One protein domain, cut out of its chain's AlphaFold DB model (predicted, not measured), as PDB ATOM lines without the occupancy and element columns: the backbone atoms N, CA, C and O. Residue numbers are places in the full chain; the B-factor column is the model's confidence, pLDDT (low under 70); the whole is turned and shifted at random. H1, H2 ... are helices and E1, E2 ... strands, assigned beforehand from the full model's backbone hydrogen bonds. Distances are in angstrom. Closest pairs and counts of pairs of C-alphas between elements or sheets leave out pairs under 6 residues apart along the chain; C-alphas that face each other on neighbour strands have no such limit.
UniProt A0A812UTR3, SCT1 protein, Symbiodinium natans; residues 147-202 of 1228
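Overview. This is residues 147 to 202 of the 1228 residues of the protein "SCT1 protein" of Symbiodinium natans (UniProt A0A812UTR3). With little regular structure, this is a small antiparallel sheet, order E3 E2 E1 E4, curled like part of a barrel, which short H1 only grazes. The 56 printed residues include one named helix and four named strands, H1 E1 E2 E3 E4 along the chain; these hold only 22 residues, mostly strand. The whole is compact, radius of gyration of the C-alphas 10.1 A, spanning 25 by 21 by 17 A.

Along the chain. H1, residues 154 to 157, begins at C-alpha 154 (237.086, 173.179, 109.390). E1 is residues 163 to 166, E2 173 to 178, 13.2 A long, E3 183 to 186, and E4 198 to 201, ending at C-alpha 201 (228.540, 175.458, 118.171).

Arrangement. E1, E2 and E3 form a meander, each strand the antiparallel neighbour of the one before; E4, antiparallel neighbour of E1, completes a Greek key. Within hydrogen-bond range are N 164 and O 173, 2.8 A, in hairpin E1 and E2; N 185 and O 177, 2.9 A, in hairpin E2 and E3; and N 165 and O 199, 2.9 A, between E1 and E4. H1 is too short for an O i to N i+4 pair.

Size, cuts and confidence. The printed part has no cut; E3 to E4 is a long link. Residues 147 to 151, 168 to 170 and 189 to 195 have pLDDT under 70.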
ATOM      1  N   ARG A 147     239.675 184.055 108.031       60.47
ATOM      2  CA  ARG A 147     240.232 183.610 109.315       60.47
ATOM      3  C   ARG A 147     241.006 182.315 109.089       60.47
ATOM      4  O   ARG A 147     240.401 181.252 108.998       60.47
ATOM      5  N   LEU A 148     242.333 182.436 109.023       54.09
ATOM      6  CA  LEU A 148     243.256 181.303 109.006       54.09
ATOM      7  C   LEU A 148     243.256 180.600 110.372       54.09
ATOM      8  O   LEU A 148     243.591 181.209 111.391       54.09
ATOM      9  N   GLY A 149     242.873 179.326 110.383       61.00
ATOM     10  CA  GLY A 149     242.987 178.421 111.521       61.00
ATOM     11  C   GLY A 149     244.334 177.697 111.529       61.00
ATOM     12  O   GLY A 149     244.799 177.210 110.500       61.00
ATOM     13  N   THR A 150     244.968 177.633 112.699       57.06
ATOM     14  CA  THR A 150     246.159 176.811 112.958       57.06
ATOM     15  C   THR A 150     245.724 175.481 113.564       57.06
ATOM     16  O   THR A 150     245.009 175.493 114.566       57.06
ATOM     17  N   ASP A 151     246.163 174.365 112.981       60.16
ATOM     18  CA  ASP A 151     245.846 172.992 113.413       60.16
ATOM     19  C   ASP A 151     244.336 172.657 113.457       60.16
ATOM     20  O   ASP A 151     243.889 171.827 114.248       60.16
ATOM     21  N   THR A 152     243.542 173.294 112.589       71.69
ATOM     22  CA  THR A 152     242.092 173.074 112.431       71.69
ATOM     23  C   THR A 152     241.766 172.238 111.196       71.69
ATOM     24  O   THR A 152     242.466 172.325 110.185       71.69
ATOM     25  N   ASN A 153     240.650 171.505 111.221       76.75
ATOM     26  CA  ASN A 153     240.078 170.855 110.043       76.75
ATOM     27  C   ASN A 153     238.612 171.273 109.823       76.75
ATOM     28  O   ASN A 153     237.672 170.484 109.969       76.75
ATOM     29  N   PHE A 154     238.408 172.548 109.471       78.25
ATOM     30  CA  PHE A 154     237.086 173.179 109.390       78.25
ATOM     31  C   PHE A 154     236.088 172.469 108.466       78.25
ATOM     32  O   PHE A 154     234.898 172.497 108.754       78.25
ATOM     33  N   THR A 155     236.534 171.786 107.408       74.06
ATOM     34  CA  THR A 155     235.654 171.020 106.500       74.06
ATOM     35  C   THR A 155     234.964 169.827 107.167       74.06
ATOM     36  O   THR A 155     233.946 169.358 106.661       74.06
ATOM     37  N   VAL A 156     235.490 169.346 108.299       73.38
ATOM     38  CA  VAL A 156     234.893 168.281 109.124       73.38
ATOM     39  C   VAL A 156     234.279 168.856 110.405       73.38
ATOM     40  O   VAL A 156     233.228 168.403 110.854       73.38
ATOM     41  N   GLU A 157     234.919 169.865 110.998       72.12
ATOM     42  CA  GLU A 157     234.532 170.442 112.293       72.12
ATOM     43  C   GLU A 157     233.388 171.470 112.213       72.12
ATOM     44  O   GLU A 157     232.714 171.714 113.216       72.12
ATOM     45  N   VAL A 158     233.182 172.112 111.055       78.12
ATOM     46  CA  VAL A 158     232.325 173.298 110.906       78.12
ATOM     47  C   VAL A 158     231.433 173.178 109.668       78.12
ATOM     48  O   VAL A 158     231.902 173.151 108.537       78.12
ATOM     49  N   SER A 159     230.113 173.197 109.865       78.25
ATOM     50  CA  SER A 159     229.135 173.276 108.770       78.25
ATOM     51  C   SER A 159     228.630 174.706 108.545       78.25
ATOM     52  O   SER A 159     228.630 175.534 109.464       78.25
ATOM     53  N   GLN A 160     228.156 175.007 107.332       79.81
ATOM     54  CA  GLN A 160     227.649 176.335 106.972       79.81
ATOM     55  C   GLN A 160     226.514 176.794 107.910       79.81
ATOM     56  O   GLN A 160     225.535 176.081 108.144       79.81
ATOM     57  N   GLY A 161     226.632 178.010 108.449       73.12
ATOM     58  CA  GLY A 161     225.700 178.559 109.434       73.12
ATOM     59  C   GLY A 161     225.942 178.120 110.883       73.12
ATOM     60  O   GLY A 161     225.194 178.559 111.757       73.12
ATOM     61  N   SER A 162     226.975 177.313 111.160       81.69
ATOM     62  CA  SER A 162     227.472 177.085 112.528       81.69
ATOM     63  C   SER A 162     227.978 178.387 113.160       81.69
ATOM     64  O   SER A 162     228.254 179.370 112.468       81.69
ATOM     65  N   GLN A 163     228.098 178.409 114.488       84.81
ATOM     66  CA  GLN A 163     228.499 179.596 115.247       84.81
ATOM     67  C   GLN A 163     229.810 179.353 115.997       84.81
ATOM     68  O   GLN A 163     229.964 178.352 116.691       84.81
ATOM     69  N   LEU A 164     230.755 180.286 115.889       82.44
ATOM     70  CA  LEU A 164     232.034 180.245 116.591       82.44
ATOM     71  C   LEU A 164     232.007 181.177 117.801       82.44
ATOM     72  O   LEU A 164     231.682 182.361 117.692       82.44
ATOM     73  N   GLN A 165     232.394 180.644 118.957       81.88
ATOM     74  CA  GLN A 165     232.636 181.406 120.176       81.88
ATOM     75  C   GLN A 165     234.144 181.590 120.355       81.88
ATOM     76  O   GLN A 165     234.830 180.663 120.778       81.88
ATOM     77  N   VAL A 166     234.663 182.767 120.007       79.69
ATOM     78  CA  VAL A 166     236.094 183.095 120.123       79.69
ATOM     79  C   VAL A 166     236.379 183.652 121.519       79.69
ATOM     80  O   VAL A 166     235.640 184.507 122.006       79.69
ATOM     81  N   GLN A 167     237.446 183.196 122.180       71.81
ATOM     82  CA  GLN A 167     237.843 183.754 123.475       71.81
ATOM     83  C   GLN A 167     238.174 185.249 123.343       71.81
ATOM     84  O   GLN A 167     238.934 185.653 122.468       71.81
ATOM     85  N   GLY A 168     237.584 186.068 124.218       66.06
ATOM     86  CA  GLY A 168     237.682 187.531 124.161       66.06
ATOM     87  C   GLY A 168     236.579 188.230 123.354       66.06
ATOM     88  O   GLY A 168     236.521 189.455 123.380       66.06
ATOM     89  N   LEU A 169     235.678 187.494 122.688       69.25
ATOM     90  CA  LEU A 169     234.475 188.048 122.057       69.25
ATOM     91  C   LEU A 169     233.209 187.477 122.708       69.25
ATOM     92  O   LEU A 169     232.992 186.268 122.726       69.25
ATOM     93  N   GLU A 170     232.340 188.355 123.215       63.53
ATOM     94  CA  GLU A 170     231.055 187.951 123.808       63.53
ATOM     95  C   GLU A 170     230.029 187.507 122.752       63.53
ATOM     96  O   GLU A 170     229.146 186.695 123.032       63.53
ATOM     97  N   LYS A 171     230.143 188.029 121.523       73.06
ATOM     98  CA  LYS A 171     229.212 187.756 120.424       73.06
ATOM     99  C   LYS A 171     229.648 186.530 119.620       73.06
ATOM    100  O   LYS A 171     230.761 186.476 119.104       73.06
ATOM    101  N   LEU A 172     228.725 185.583 119.460       77.12
ATOM    102  CA  LEU A 172     228.876 184.422 118.582       77.12
ATOM    103  C   LEU A 172     228.976 184.866 117.114       77.12
ATOM    104  O   LEU A 172     228.130 185.620 116.627       77.12
ATOM    105  N   LEU A 173     230.005 184.390 116.410       80.88
ATOM    106  CA  LEU A 173     230.259 184.717 115.006       80.88
ATOM    107  C   LEU A 173     229.714 183.599 114.114       80.88
ATOM    108  O   LEU A 173     230.153 182.455 114.213       80.88
ATOM    109  N   LYS A 174     228.744 183.911 113.253       81.81
ATOM    110  CA  LYS A 174     228.139 182.932 112.342       81.81
ATOM    111  C   LYS A 174     229.022 182.721 111.110       81.81
ATOM    112  O   LYS A 174     229.484 183.684 110.497       81.81
ATOM    113  N   VAL A 175     229.241 181.456 110.760       84.06
ATOM    114  CA  VAL A 175     230.016 181.034 109.590       84.06
ATOM    115  C   VAL A 175     229.142 181.147 108.348       84.06
ATOM    116  O   VAL A 175     228.105 180.484 108.245       84.06
ATOM    117  N   LYS A 176     229.561 182.001 107.414       80.94
ATOM    118  CA  LYS A 176     228.896 182.227 106.129       80.94
ATOM    119  C   LYS A 176     229.224 181.113 105.137       80.94
ATOM    120  O   LYS A 176     228.341 180.655 104.419       80.94
ATOM    121  N   GLU A 177     230.482 180.682 105.125       81.31
ATOM    122  CA  GLU A 177     231.044 179.705 104.191       81.31
ATOM    123  C   GLU A 177     232.331 179.107 104.785       81.31
ATOM    124  O   GLU A 177     233.012 179.766 105.576       81.31
ATOM    125  N   VAL A 178     232.655 177.864 104.426       81.19
ATOM    126  CA  VAL A 178     233.929 177.202 104.759       81.19
ATOM    127  C   VAL A 178     234.638 176.939 103.439       81.19
ATOM    128  O   VAL A 178     234.072 176.277 102.573       81.19
ATOM    129  N   GLN A 179     235.835 177.497 103.271       76.94
ATOM    130  CA  GLN A 179     236.552 177.510 101.992       76.94
ATOM    131  C   GLN A 179     237.648 176.438 101.940       76.94
ATOM    132  O   GLN A 179     237.919 175.881 100.878       76.94
ATOM    133  N   SER A 180     238.251 176.102 103.083       73.25
ATOM    134  CA  SER A 180     239.206 174.996 103.214       73.25
ATOM    135  C   SER A 180     239.218 174.447 104.649       73.25
ATOM    136  O   SER A 180     238.468 174.906 105.509       73.25
ATOM    137  N   SER A 181     240.078 173.466 104.937       74.62
ATOM    138  CA  SER A 181     240.323 172.988 106.307       74.62
ATOM    139  C   SER A 181     240.888 174.075 107.236       74.62
ATOM    140  O   SER A 181     240.677 174.011 108.449       74.62
ATOM    141  N   THR A 182     241.558 175.087 106.677       74.94
ATOM    142  CA  THR A 182     242.199 176.194 107.402       74.94
ATOM    143  C   THR A 182     241.525 177.549 107.188       74.94
ATOM    144  O   THR A 182     241.872 178.488 107.896       74.94
ATOM    145  N   GLU A 183     240.566 177.691 106.267       76.88
ATOM    146  CA  GLU A 183     239.914 178.974 105.959       76.88
ATOM    147  C   GLU A 183     238.386 178.911 105.999       76.88
ATOM    148  O   GLU A 183     237.742 178.068 105.368       76.88
ATOM    149  N   LEU A 184     237.795 179.885 106.695       79.69
ATOM    150  CA  LEU A 184     236.356 180.130 106.714       79.69
ATOM    151  C   LEU A 184     236.029 181.625 106.656       79.69
ATOM    152  O   LEU A 184     236.827 182.485 107.051       79.69
ATOM    153  N   THR A 185     234.825 181.925 106.173       79.00
ATOM    154  CA  THR A 185     234.281 183.279 106.036       79.00
ATOM    155  C   THR A 185     233.165 183.492 107.058       79.00
ATOM    156  O   THR A 185     232.299 182.635 107.246       79.00
ATOM    157  N   LEU A 186     233.154 184.650 107.720       78.12
ATOM    158  CA  LEU A 186     232.183 184.994 108.764       78.12
ATOM    159  C   LEU A 186     231.188 186.056 108.278       78.12
ATOM    160  O   LEU A 186     231.539 186.918 107.477       78.12
ATOM    161  N   ASP A 187     229.962 186.032 108.810       71.12
ATOM    162  CA  ASP A 187     228.915 187.030 108.508       71.12
ATOM    163  C   ASP A 187     229.247 188.451 109.020       71.12
ATOM    164  O   ASP A 187     228.565 189.410 108.665       71.12
ATOM    165  N   VAL A 188     230.264 188.604 109.880       70.00
ATOM    166  CA  VAL A 188     230.680 189.890 110.467       70.00
ATOM    167  C   VAL A 188     232.209 190.012 110.407       70.00
ATOM    168  O   VAL A 188     232.892 189.102 110.891       70.00
ATOM    169  N   PRO A 189     232.777 191.116 109.879       58.94
ATOM    170  CA  PRO A 189     234.218 191.343 109.903       58.94
ATOM    171  C   PRO A 189     234.693 191.581 111.345       58.94
ATOM    172  O   PRO A 189     234.252 192.512 112.017       58.94
ATOM    173  N   ALA A 190     235.603 190.734 111.828       54.94
ATOM    174  CA  ALA A 190     236.179 190.834 113.167       54.94
ATOM    175  C   ALA A 190     237.604 191.407 113.092       54.94
ATOM    176  O   ALA A 190     238.516 190.729 112.619       54.94
ATOM    177  N   THR A 191     237.799 192.633 113.580       48.31
ATOM    178  CA  THR A 191     239.009 193.459 113.370       48.31
ATOM    179  C   THR A 191     240.241 193.061 114.203       48.31
ATOM    180  O   THR A 191     241.281 193.707 114.110       48.31
ATOM    181  N   SER A 192     240.159 192.022 115.041       51.88
ATOM    182  CA  SER A 192     241.261 191.586 115.910       51.88
ATOM    183  C   SER A 192     242.280 190.703 115.175       51.88
ATOM    184  O   SER A 192     241.990 189.555 114.838       51.88
ATOM    185  N   SER A 193     243.500 191.210 114.988       50.78
ATOM    186  CA  SER A 193     244.634 190.503 114.362       50.78
ATOM    187  C   SER A 193     245.313 189.452 115.258       50.78
ATOM    188  O   SER A 193     246.308 188.850 114.864       50.78
ATOM    189  N   THR A 194     244.804 189.228 116.470       57.94
ATOM    190  CA  THR A 194     245.364 188.287 117.449       57.94
ATOM    191  C   THR A 194     244.863 186.862 117.212       57.94
ATOM    192  O   THR A 194     243.674 186.647 116.959       57.94
ATOM    193  N   THR A 195     245.748 185.875 117.364       65.69
ATOM    194  CA  THR A 195     245.366 184.466 117.503       65.69
ATOM    195  C   THR A 195     244.601 184.257 118.812       65.69
ATOM    196  O   THR A 195     245.030 184.692 119.880       65.69
ATOM    197  N   ALA A 196     243.445 183.603 118.734       71.38
ATOM    198  CA  ALA A 196     242.581 183.333 119.878       71.38
ATOM    199  C   ALA A 196     241.916 181.966 119.702       71.38
ATOM    200  O   ALA A 196     241.464 181.632 118.607       71.38
ATOM    201  N   SER A 197     241.843 181.177 120.777       73.88
ATOM    202  CA  SER A 197     241.142 179.892 120.726       73.88
ATOM    203  C   SER A 197     239.630 180.101 120.605       73.88
ATOM    204  O   SER A 197     239.077 181.106 121.068       73.88
ATOM    205  N   PHE A 198     238.953 179.153 119.965       79.25
ATOM    206  CA  PHE A 198     237.524 179.220 119.683       79.25
ATOM    207  C   PHE A 198     236.826 177.915 120.071       79.25
ATOM    208  O   PHE A 198     237.457 176.881 120.284       79.25
ATOM    209  N   LYS A 199     235.497 177.965 120.150       80.56
ATOM    210  CA  LYS A 199     234.634 176.795 120.292       80.56
ATOM    211  C   LYS A 199     233.553 176.817 119.216       80.56
ATOM    212  O   LYS A 199     232.860 177.822 119.068       80.56
ATOM    213  N   VAL A 200     233.391 175.703 118.507       83.00
ATOM    214  CA  VAL A 200     232.301 175.511 117.544       83.00
ATOM    215  C   VAL A 200     231.003 175.177 118.283       83.00
ATOM    216  O   VAL A 200     230.975 174.322 119.170       83.00
ATOM    217  N   HIS A 201     229.920 175.837 117.886       77.81
ATOM    218  CA  HIS A 201     228.540 175.458 118.171       77.81
ATOM    219  C   HIS A 201     227.900 175.064 116.828       77.81
ATOM    220  O   HIS A 201     227.667 175.947 115.993       77.81
ATOM    221  N   PRO A 202     227.686 173.764 116.560       78.19
ATOM    222  CA  PRO A 202     227.223 173.303 115.255       78.19
ATOM    223  C   PRO A 202     225.781 173.745 114.984       78.19
ATOM    224  O   PRO A 202     224.955 173.822 115.898       78.19
TER     225      PRO A 202